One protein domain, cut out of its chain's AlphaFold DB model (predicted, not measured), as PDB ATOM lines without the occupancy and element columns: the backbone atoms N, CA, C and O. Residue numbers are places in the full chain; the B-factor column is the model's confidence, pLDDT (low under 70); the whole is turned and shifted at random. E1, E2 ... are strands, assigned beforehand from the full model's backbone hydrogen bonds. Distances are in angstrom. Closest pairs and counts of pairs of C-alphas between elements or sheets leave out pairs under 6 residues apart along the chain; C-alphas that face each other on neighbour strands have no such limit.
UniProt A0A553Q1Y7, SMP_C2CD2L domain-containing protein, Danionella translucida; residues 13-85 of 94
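Overview. This is residues 13 to 85 of the 94 residues of the protein "SMP_C2CD2L domain-containing protein" of Danionella translucida (UniProt A0A553Q1Y7). Two strongly twisted three-stranded sheets form the arms of a wide, open V, E1, E4 and E5 in one arm and E2, E3 and E6 in the other. The chain crosses between the arms three times at the corner, from E1 to E2, from E3 to E4 and from E5 to E6, and each arm holds a hairpin pointing away from it. The printed part has 73 residues with six named strands, E1 to E6 in order along the chain, and no named helix; the class is all strand. Both sheets are antiparallel, in the orders E1, E4, E5 and E2, E3, E6. The whole is extended, with a radius of gyration of the C-alphas of 18.0 A, and only just flat, with spans of 49 by 33 by 17 A.

Arrangement. In the sheet of E1, E4 and E5, the strand E4, residues 50 to 61, is the inner strand and bends by 51 degrees at residue 53. E1, residues 13 to 21, is an edge strand antiparallel to E4 at 149 degrees; C-alphas 20 and 51 face each other at 4.4 A, and N 15 and O 56 are within hydrogen-bond range at 2.8 A. E5, residues 65 to 72, is the other edge strand and forms a hairpin with E4; C-alphas 56 and 70 face each other at 4.3 A, and N 57 and O 69 are 2.8 A apart. E1 runs on into E2, residues 24 to 33, across a break of two residues at 97 degrees, and these two strands meet only through their link. E2 forms a hairpin with E3, residues 38 to 47, at 159 degrees; C-alphas 25 and 46 face each other at 4.3 A, and N 28 and O 43 are 2.8 A apart. E6, residues 80 to 84, is antiparallel to E3 at 140 degrees; C-alphas 43 and 84 face each other at 4.6 A, and N 46 and O 81 are 2.8 A apart. Among the pairs that are apart are E3 and E4, E5 and E6, and E2 and E5.

Along the chain. E4, the longest strand, spans 32.5 A from C-alpha 50 at (-1.138, 20.922, -14.596) to C-alpha 61. E1 begins at C-alpha 13, (-19.086, 5.874, -3.748), and spans 24.0 A; E5 spans 23.6 A. E2 spans 28.7 A, E3 27.9 A and E6 13.2 A, ending at C-alpha 84, (0.401, 22.840, -37.367).

Size, cuts and confidence. The C-alphas farthest apart, those of Gln 13 and Ala 36, are 51.0 A apart. Residues 33 to 38 stand free. The printed part has no cut; the link from E5 to E6 is short and the other four are tight. The mean pLDDT of the printed part is 93.0, and no printed residue is under 70.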
ATOM      1  N   GLN A  13     -20.172   5.256  -4.504       90.94
ATOM      2  CA  GLN A  13     -19.086   5.874  -3.748       90.94
ATOM      3  C   GLN A  13     -18.517   7.052  -4.534       90.94
ATOM      4  O   GLN A  13     -18.325   6.977  -5.746       90.94
ATOM      5  N   VAL A  14     -18.219   8.147  -3.835       91.56
ATOM      6  CA  VAL A  14     -17.617   9.343  -4.429       91.56
ATOM      7  C   VAL A  14     -16.274   9.610  -3.769       91.56
ATOM      8  O   VAL A  14     -16.189   9.765  -2.551       91.56
ATOM      9  N   LEU A  15     -15.222   9.692  -4.580       93.31
ATOM     10  CA  LEU A  15     -13.863  10.002  -4.155       93.31
ATOM     11  C   LEU A  15     -13.445  11.359  -4.719       93.31
ATOM     12  O   LEU A  15     -13.698  11.669  -5.881       93.31
ATOM     13  N   GLN A  16     -12.768  12.161  -3.899       95.25
ATOM     14  CA  GLN A  16     -12.102  13.379  -4.351       95.25
ATOM     15  C   GLN A  16     -10.594  13.165  -4.334       95.25
ATOM     16  O   GLN A  16     -10.023  12.810  -3.304       95.25
ATOM     17  N   CYS A  17      -9.945  13.402  -5.469       93.12
ATOM     18  CA  CYS A  17      -8.498  13.294  -5.586       93.12
ATOM     19  C   CYS A  17      -7.925  14.447  -6.410       93.12
ATOM     20  O   CYS A  17      -8.626  15.104  -7.180       93.12
ATOM     21  N   ASN A  18      -6.630  14.698  -6.236       94.38
ATOM     22  CA  ASN A  18      -5.891  15.600  -7.107       94.38
ATOM     23  C   ASN A  18      -5.235  14.774  -8.211       94.38
ATOM     24  O   ASN A  18      -4.506  13.823  -7.933       94.38
ATOM     25  N   CYS A  19      -5.487  15.157  -9.454       92.25
ATOM     26  CA  CYS A  19      -4.823  14.629 -10.628       92.25
ATOM     27  C   CYS A  19      -3.725  15.603 -11.039       92.25
ATOM     28  O   CYS A  19      -4.000  16.779 -11.280       92.25
ATOM     29  N   SER A  20      -2.495  15.108 -11.105       93.44
ATOM     30  CA  SER A  20      -1.363  15.839 -11.662       93.44
ATOM     31  C   SER A  20      -0.993  15.201 -12.991       93.44
ATOM     32  O   SER A  20      -0.887  13.978 -13.083       93.44
ATOM     33  N   VAL A  21      -0.822  16.029 -14.012       91.44
ATOM     34  CA  VAL A  21      -0.472  15.599 -15.362       91.44
ATOM     35  C   VAL A  21       0.765  16.377 -15.776       91.44
ATOM     36  O   VAL A  21       0.782  17.604 -15.684       91.44
ATOM     37  N   ASP A  22       1.800  15.661 -16.205       94.81
ATOM     38  CA  ASP A  22       2.994  16.263 -16.795       94.81
ATOM     39  C   ASP A  22       2.705  16.792 -18.207       94.81
ATOM     40  O   ASP A  22       1.580  16.747 -18.703       94.81
ATOM     41  N   THR A  23       3.724  17.303 -18.897       95.94
ATOM     42  CA  THR A  23       3.567  17.735 -20.287       95.94
ATOM     43  C   THR A  23       3.092  16.579 -21.166       95.94
ATOM     44  O   THR A  23       3.823  15.611 -21.381       95.94
ATOM     45  N   ILE A  24       1.894  16.708 -21.739       95.69
ATOM     46  CA  ILE A  24       1.351  15.740 -22.698       95.69
ATOM     47  C   ILE A  24       1.278  16.362 -24.085       95.69
ATOM     48  O   ILE A  24       0.911  17.523 -24.245       95.69
ATOM     49  N   THR A  25       1.636  15.591 -25.110       96.25
ATOM     50  CA  THR A  25       1.499  16.004 -26.512       96.25
ATOM     51  C   THR A  25       0.687  14.970 -27.267       96.25
ATOM     52  O   THR A  25       0.999  13.783 -27.211       96.25
ATOM     53  N   PHE A  26      -0.352  15.416 -27.969       95.25
ATOM     54  CA  PHE A  26      -1.223  14.548 -28.749       95.25
ATOM     55  C   PHE A  26      -1.689  15.226 -30.046       95.25
ATOM     56  O   PHE A  26      -1.854  16.450 -30.097       95.25
ATOM     57  N   PRO A  27      -1.913  14.447 -31.118       95.56
ATOM     58  CA  PRO A  27      -2.448  14.976 -32.360       95.56
ATOM     59  C   PRO A  27      -3.956  15.230 -32.246       95.56
ATOM     60  O   PRO A  27      -4.706  14.392 -31.752       95.56
ATOM     61  N   VAL A  28      -4.413  16.350 -32.795       95.62
ATOM     62  CA  VAL A  28      -5.830  16.649 -33.019       95.62
ATOM     63  C   VAL A  28      -6.059  16.897 -34.495       95.62
ATOM     64  O   VAL A  28      -5.304  17.612 -35.149       95.62
ATOM     65  N   THR A  29      -7.111  16.285 -35.024       94.06
ATOM     66  CA  THR A  29      -7.497  16.443 -36.420       94.06
ATOM     67  C   THR A  29      -8.730  17.327 -36.512       94.06
ATOM     68  O   THR A  29      -9.755  17.036 -35.905       94.06
ATOM     69  N   VAL A  30      -8.621  18.395 -37.292       93.00
ATOM     70  CA  VAL A  30      -9.716  19.293 -37.635       93.00
ATOM     71  C   VAL A  30     -10.232  18.882 -39.002       93.00
ATOM     72  O   VAL A  30      -9.489  18.866 -39.983       93.00
ATOM     73  N   THR A  31     -11.508  18.526 -39.058       93.00
ATOM     74  CA  THR A  31     -12.207  18.233 -40.308       93.00
ATOM     75  C   THR A  31     -13.064  19.431 -40.682       93.00
ATOM     76  O   THR A  31     -13.785  19.979 -39.850       93.00
ATOM     77  N   GLN A  32     -12.961  19.867 -41.934       91.19
ATOM     78  CA  GLN A  32     -13.775  20.947 -42.477       91.19
ATOM     79  C   GLN A  32     -14.558  20.406 -43.664       91.19
ATOM     80  O   GLN A  32     -13.987  19.956 -44.655       91.19
ATOM     81  N   GLN A  33     -15.881  20.421 -43.546       93.31
ATOM     82  CA  GLN A  33     -16.774  19.935 -44.584       93.31
ATOM     83  C   GLN A  33     -17.449  21.117 -45.274       93.31
ATOM     84  O   GLN A  33     -18.112  21.936 -44.643       93.31
ATOM     85  N   SER A  34     -17.282  21.183 -46.589       91.56
ATOM     86  CA  SER A  34     -17.996  22.088 -47.485       91.56
ATOM     87  C   SER A  34     -18.885  21.269 -48.432       91.56
ATOM     88  O   SER A  34     -18.685  20.057 -48.553       91.56
ATOM     89  N   PRO A  35     -19.838  21.888 -49.151       89.06
ATOM     90  CA  PRO A  35     -20.699  21.165 -50.090       89.06
ATOM     91  C   PRO A  35     -19.949  20.402 -51.194       89.06
ATOM     92  O   PRO A  35     -20.470  19.417 -51.705       89.06
ATOM     93  N   ALA A  36     -18.745  20.846 -51.569       89.06
ATOM     94  CA  ALA A  36     -17.982  20.281 -52.685       89.06
ATOM     95  C   ALA A  36     -16.752  19.458 -52.255       89.06
ATOM     96  O   ALA A  36     -16.178  18.752 -53.081       89.06
ATOM     97  N   ALA A  37     -16.316  19.562 -50.994       87.25
ATOM     98  CA  ALA A  37     -15.092  18.916 -50.520       87.25
ATOM     99  C   ALA A  37     -15.049  18.770 -48.994       87.25
ATOM    100  O   ALA A  37     -15.604  19.592 -48.260       87.25
ATOM    101  N   VAL A  38     -14.290  17.776 -48.535       89.50
ATOM    102  CA  VAL A  38     -13.883  17.602 -47.136       89.50
ATOM    103  C   VAL A  38     -12.376  17.835 -47.043       89.50
ATOM    104  O   VAL A  38     -11.609  17.183 -47.752       89.50
ATOM    105  N   SER A  39     -11.940  18.749 -46.177       88.44
ATOM    106  CA  SER A  39     -10.534  18.933 -45.812       88.44
ATOM    107  C   SER A  39     -10.264  18.381 -44.415       88.44
ATOM    108  O   SER A  39     -11.154  18.297 -43.565       88.44
ATOM    109  N   MET A  40      -9.020  17.970 -44.183       91.69
ATOM    110  CA  MET A  40      -8.597  17.400 -42.913       91.69
ATOM    111  C   MET A  40      -7.180  17.857 -42.585       91.69
ATOM    112  O   MET A  40      -6.226  17.447 -43.252       91.69
ATOM    113  N   ASP A  41      -7.049  18.645 -41.527       91.56
ATOM    114  CA  ASP A  41      -5.786  19.189 -41.043       91.56
ATOM    115  C   ASP A  41      -5.453  18.595 -39.676       91.56
ATOM    116  O   ASP A  41      -6.330  18.407 -38.838       91.56
ATOM    117  N   THR A  42      -4.183  18.269 -39.437       92.69
ATOM    118  CA  THR A  42      -3.735  17.727 -38.145       92.69
ATOM    119  C   THR A  42      -2.822  18.730 -37.451       92.69
ATOM    120  O   THR A  42      -1.917  19.297 -38.064       92.69
ATOM    121  N   TYR A  43      -3.040  18.916 -36.157       94.88
ATOM    122  CA  TYR A  43      -2.275  19.793 -35.284       94.88
ATOM    123  C   TYR A  43      -1.711  18.975 -34.126       94.88
ATOM    124  O   TYR A  43      -2.392  18.102 -33.599       94.88
ATOM    125  N   GLN A  44      -0.481  19.259 -33.713       96.69
ATOM    126  CA  GLN A  44       0.025  18.789 -32.426       96.69
ATOM    127  C   GLN A  44      -0.441  19.756 -31.346       96.69
ATOM    128  O   GLN A  44      -0.133  20.949 -31.418       96.69
ATOM    129  N   ILE A  45      -1.167  19.240 -30.360       96.75
ATOM    130  CA  ILE A  45      -1.514  19.968 -29.145       96.75
ATOM    131  C   ILE A  45      -0.573  19.498 -28.043       96.75
ATOM    132  O   ILE A  45      -0.482  18.304 -27.772       96.75
ATOM    133  N   THR A  46       0.112  20.440 -27.407       97.31
ATOM    134  CA  THR A  46       0.903  20.208 -26.200       97.31
ATOM    135  C   THR A  46       0.208  20.888 -25.029       97.31
ATOM    136  O   THR A  46      -0.030  22.093 -25.078       97.31
ATOM    137  N   VAL A  47      -0.119  20.125 -23.992       96.31
ATOM    138  CA  VAL A  47      -0.643  20.620 -22.715       96.31
ATOM    139  C   VAL A  47       0.539  20.791 -21.768       96.31
ATOM    140  O   VAL A  47       1.343  19.869 -21.619       96.31
ATOM    141  N   GLU A  48       0.667  21.962 -21.154       96.38
ATOM    142  CA  GLU A  48       1.666  22.188 -20.104       96.38
ATOM    143  C   GLU A  48       1.327  21.392 -18.830       96.38
ATOM    144  O   GLU A  48       0.167  21.008 -18.646       96.38
ATOM    145  N   PRO A  49       2.305  21.131 -17.939       95.31
ATOM    146  CA  PRO A  49       2.034  20.443 -16.683       95.31
ATOM    147  C   PRO A  49       0.936  21.149 -15.885       95.31
ATOM    148  O   PRO A  49       0.957  22.372 -15.732       95.31
ATOM    149  N   MET A  50      -0.015  20.383 -15.356       94.00
ATOM    150  CA  MET A  50      -1.138  20.922 -14.596       94.00
ATOM    151  C   MET A  50      -1.525  20.032 -13.419       94.00
ATOM    152  O   MET A  50      -1.225  18.839 -13.376       94.00
ATOM    153  N   GLN A  51      -2.254  20.625 -12.477       94.56
ATOM    154  CA  GLN A  51      -2.919  19.910 -11.400       94.56
ATOM    155  C   GLN A  51      -4.390  20.323 -11.347       94.56
ATOM    156  O   GLN A  51      -4.715  21.508 -11.403       94.56
ATOM    157  N   ALA A  52      -5.283  19.346 -11.221       94.56
ATOM    158  CA  ALA A  52      -6.720  19.566 -11.145       94.56
ATOM    159  C   ALA A  52      -7.368  18.633 -10.118       94.56
ATOM    160  O   ALA A  52      -6.918  17.508  -9.908       94.56
ATOM    161  N   GLN A  53      -8.450  19.089  -9.488       95.50
ATOM    162  CA  GLN A  53      -9.253  18.248  -8.603       95.50
ATOM    163  C   GLN A  53     -10.251  17.436  -9.440       95.50
ATOM    164  O   GLN A  53     -10.997  18.012 -10.237       95.50
ATOM    165  N   LEU A  54     -10.271  16.120  -9.249       95.69
ATOM    166  CA  LEU A  54     -11.239  15.207  -9.846       95.69
ATOM    167  C   LEU A  54     -12.221  14.715  -8.784       95.69
ATOM    168  O   LEU A  54     -11.843  14.416  -7.648       95.69
ATOM    169  N   GLN A  55     -13.476  14.587  -9.194       95.81
ATOM    170  CA  GLN A  55     -14.475  13.785  -8.514       95.81
ATOM    171  C   GLN A  55     -14.617  12.478  -9.290       95.81
ATOM    172  O   GLN A  55     -14.961  12.499 -10.471       95.81
ATOM    173  N   VAL A  56     -14.340  11.362  -8.627       95.06
ATOM    174  CA  VAL A  56     -14.473  10.011  -9.174       95.06
ATOM    175  C   VAL A  56     -15.704   9.372  -8.547       95.06
ATOM    176  O   VAL A  56     -15.823   9.342  -7.324       95.06
ATOM    177  N   CYS A  57     -16.615   8.882  -9.376       93.38
ATOM    178  CA  CYS A  57     -17.810   8.166  -8.958       93.38
ATOM    179  C   CYS A  57     -17.636   6.680  -9.289       93.38
ATOM    180  O   CYS A  57     -17.300   6.322 -10.419       93.38
ATOM    181  N   LEU A  58     -17.853   5.839  -8.285       93.38
ATOM    182  CA  LEU A  58     -17.819   4.388  -8.367       93.38
ATOM    183  C   LEU A  58     -19.239   3.878  -8.149       93.38
ATOM    184  O   LEU A  58     -19.862   4.252  -7.159       93.38
ATOM    185  N   GLU A  59     -19.735   3.046  -9.051       91.88
ATOM    186  CA  GLU A  59     -21.089   2.500  -9.001       91.88
ATOM    187  C   GLU A  59     -21.044   1.006  -9.310       91.88
ATOM    188  O   GLU A  59     -20.517   0.597 -10.345       91.88
ATOM    189  N   GLU A  60     -21.558   0.176  -8.403       90.12
ATOM    190  CA  GLU A  60     -21.761  -1.243  -8.694       90.12
ATOM    191  C   GLU A  60     -22.995  -1.407  -9.577       90.12
ATOM    192  O   GLU A  60     -24.117  -1.104  -9.169       90.12
ATOM    193  N   VAL A  61     -22.774  -1.901 -10.789       87.94
ATOM    194  CA  VAL A  61     -23.808  -2.192 -11.772       87.94
ATOM    195  C   VAL A  61     -24.021  -3.701 -11.801       87.94
ATOM    196  O   VAL A  61     -23.100  -4.481 -12.072       87.94
ATOM    197  N   GLU A  62     -25.248  -4.123 -11.499       88.81
ATOM    198  CA  GLU A  62     -25.622  -5.535 -11.500       88.81
ATOM    199  C   GLU A  62     -25.297  -6.162 -12.866       88.81
ATOM    200  O   GLU A  62     -25.625  -5.600 -13.908       88.81
ATOM    201  N   LEU A  63     -24.625  -7.318 -12.866       88.50
ATOM    202  CA  LEU A  63     -24.174  -8.057 -14.060       88.50
ATOM    203  C   LEU A  63     -23.080  -7.386 -14.920       88.50
ATOM    204  O   LEU A  63     -22.462  -8.088 -15.721       88.50
ATOM    205  N   GLU A  64     -22.789  -6.094 -14.749       89.19
ATOM    206  CA  GLU A  64     -21.758  -5.371 -15.520       89.19
ATOM    207  C   GLU A  64     -20.475  -5.097 -14.715       89.19
ATOM    208  O   GLU A  64     -19.404  -4.903 -15.295       89.19
ATOM    209  N   GLY A  65     -20.547  -5.153 -13.382       89.00
ATOM    210  CA  GLY A  65     -19.409  -4.950 -12.486       89.00
ATOM    211  C   GLY A  65     -19.318  -3.515 -11.964       89.00
ATOM    212  O   GLY A  65     -20.331  -2.886 -11.689       89.00
ATOM    213  N   LEU A  66     -18.100  -3.000 -11.766       92.06
ATOM    214  CA  LEU A  66     -17.883  -1.664 -11.201       92.06
ATOM    215  C   LEU A  66     -17.722  -0.618 -12.311       92.06
ATOM    216  O   LEU A  66     -16.706  -0.601 -13.011       92.06
ATOM    217  N   LEU A  67     -18.683   0.295 -12.431       92.81
ATOM    218  CA  LEU A  67     -18.567   1.479 -13.271       92.81
ATOM    219  C   LEU A  67     -17.726   2.542 -12.556       92.81
ATOM    220  O   LEU A  67     -18.039   2.967 -11.446       92.81
ATOM    221  N   VAL A  68     -16.667   3.001 -13.223       94.19
ATOM    222  CA  VAL A  68     -15.819   4.104 -12.757       94.19
ATOM    223  C   VAL A  68     -15.976   5.275 -13.713       94.19
ATOM    224  O   VAL A  68     -15.594   5.194 -14.879       94.19
ATOM    225  N   SER A  69     -16.513   6.381 -13.216       94.25
ATOM    226  CA  SER A  69     -16.639   7.631 -13.965       94.25
ATOM    227  C   SER A  69     -15.941   8.765 -13.223       94.25
ATOM    228  O   SER A  69     -15.721   8.696 -12.015       94.25
ATOM    229  N   TRP A  70     -15.532   9.808 -13.939       96.12
ATOM    230  CA  TRP A  70     -14.864  10.951 -13.324       96.12
ATOM    231  C   TRP A  70     -15.177  12.252 -14.046       96.12
ATOM    232  O   TRP A  70     -15.451  12.285 -15.246       96.12
ATOM    233  N   THR A  71     -15.100  13.344 -13.295       95.31
ATOM    234  CA  THR A  71     -15.217  14.705 -13.813       95.31
ATOM    235  C   THR A  71     -14.287  15.640 -13.051       95.31
ATOM    236  O   THR A  71     -13.907  15.363 -11.911       95.31
ATOM    237  N   PHE A  72     -13.916  16.762 -13.663       95.19
ATOM    238  CA  PHE A  72     -13.214  17.813 -12.937       95.19
ATOM    239  C   PHE A  72     -14.170  18.478 -11.948       95.19
ATOM    240  O   PHE A  72     -15.217  18.992 -12.338       95.19
ATOM    241  N   SER A  73     -13.796  18.516 -10.668       93.12
ATOM    242  CA  SER A  73     -14.606  19.151  -9.619       93.12
ATOM    243  C   SER A  73     -14.767  20.657  -9.847       93.12
ATOM    244  O   SER A  73     -15.714  21.273  -9.363       93.12
ATOM    245  N   LYS A  74     -13.812  21.263 -10.559       92.19
ATOM    246  CA  LYS A  74     -13.782  22.671 -10.972       92.19
ATOM    247  C   LYS A  74     -13.149  22.760 -12.354       92.19
ATOM    248  O   LYS A  74     -12.384  21.877 -12.727       92.19
ATOM    249  N   GLN A  75     -13.407  23.841 -13.086       92.88
ATOM    250  CA  GLN A  75     -12.745  24.075 -14.370       92.88
ATOM    251  C   GLN A  75     -11.212  24.030 -14.201       92.88
ATOM    252  O   GLN A  75     -10.678  24.827 -13.423       92.88
ATOM    253  N   PRO A  76     -10.499  23.123 -14.894       91.81
ATOM    254  CA  PRO A  76      -9.047  23.072 -14.816       91.81
ATOM    255  C   PRO A  76      -8.440  24.277 -15.541       91.81
ATOM    256  O   PRO A  76      -8.943  24.719 -16.577       91.81
ATOM    257  N   GLN A  77      -7.335  24.795 -15.010       91.69
ATOM    258  CA  GLN A  77      -6.526  25.782 -15.718       91.69
ATOM    259  C   GLN A  77      -5.625  25.047 -16.711       91.69
ATOM    260  O   GLN A  77      -4.661  24.396 -16.318       91.69
ATOM    261  N   LEU A  78      -5.986  25.117 -17.992       91.50
ATOM    262  CA  LEU A  78      -5.270  24.455 -19.079       91.50
ATOM    263  C   LEU A  78      -4.494  25.485 -19.899       91.50
ATOM    264  O   LEU A  78      -5.093  26.384 -20.490       91.50
ATOM    265  N   SER A  79      -3.180  25.301 -19.986       95.25
ATOM    266  CA  SER A  79      -2.308  26.027 -20.911       95.25
ATOM    267  C   SER A  79      -1.928  25.104 -22.061       95.25
ATOM    268  O   SER A  79      -1.374  24.023 -21.847       95.25
ATOM    269  N   LEU A  80      -2.263  25.514 -23.286       95.75
ATOM    270  CA  LEU A  80      -2.095  24.705 -24.492       95.75
ATOM    271  C   LEU A  80      -1.234  25.433 -25.521       95.75
ATOM    272  O   LEU A  80      -1.464  26.602 -25.823       95.75
ATOM    273  N   THR A  81      -0.305  24.703 -26.133       96.75
ATOM    274  CA  THR A  81       0.408  25.126 -27.341       96.75
ATOM    275  C   THR A  81      -0.070  24.303 -28.527       96.75
ATOM    276  O   THR A  81      -0.147  23.079 -28.451       96.75
ATOM    277  N   ILE A  82      -0.352  24.966 -29.649       96.69
ATOM    278  CA  ILE A  82      -0.828  24.325 -30.877       96.69
ATOM    279  C   ILE A  82       0.222  24.516 -31.972       96.69
ATOM    280  O   ILE A  82       0.640  25.638 -32.254       96.69
ATOM    281  N   LYS A  83       0.632  23.423 -32.619       95.69
ATOM    282  CA  LYS A  83       1.543  23.441 -33.772       95.69
ATOM    283  C   LYS A  83       0.881  22.777 -34.970       95.69
ATOM    284  O   LYS A  83       0.415  21.646 -34.873       95.69
ATOM    285  N   SER A  84       0.859  23.455 -36.116       89.00
ATOM    286  CA  SER A  84       0.401  22.840 -37.367       89.00
ATOM    287  C   SER A  84       1.388  21.756 -37.804       89.00
ATOM    288  O   SER A  84       2.585  22.022 -37.934       89.00
ATOM    289  N   CYS A  85       0.896  20.540 -38.055       78.31
ATOM    290  CA  CYS A  85       1.656  19.572 -38.833       78.31
ATOM    291  C   CYS A  85       1.518  19.976 -40.298       78.31
ATOM    292  O   CYS A  85       0.495  19.683 -40.918       78.31
TER     293      CYS A  85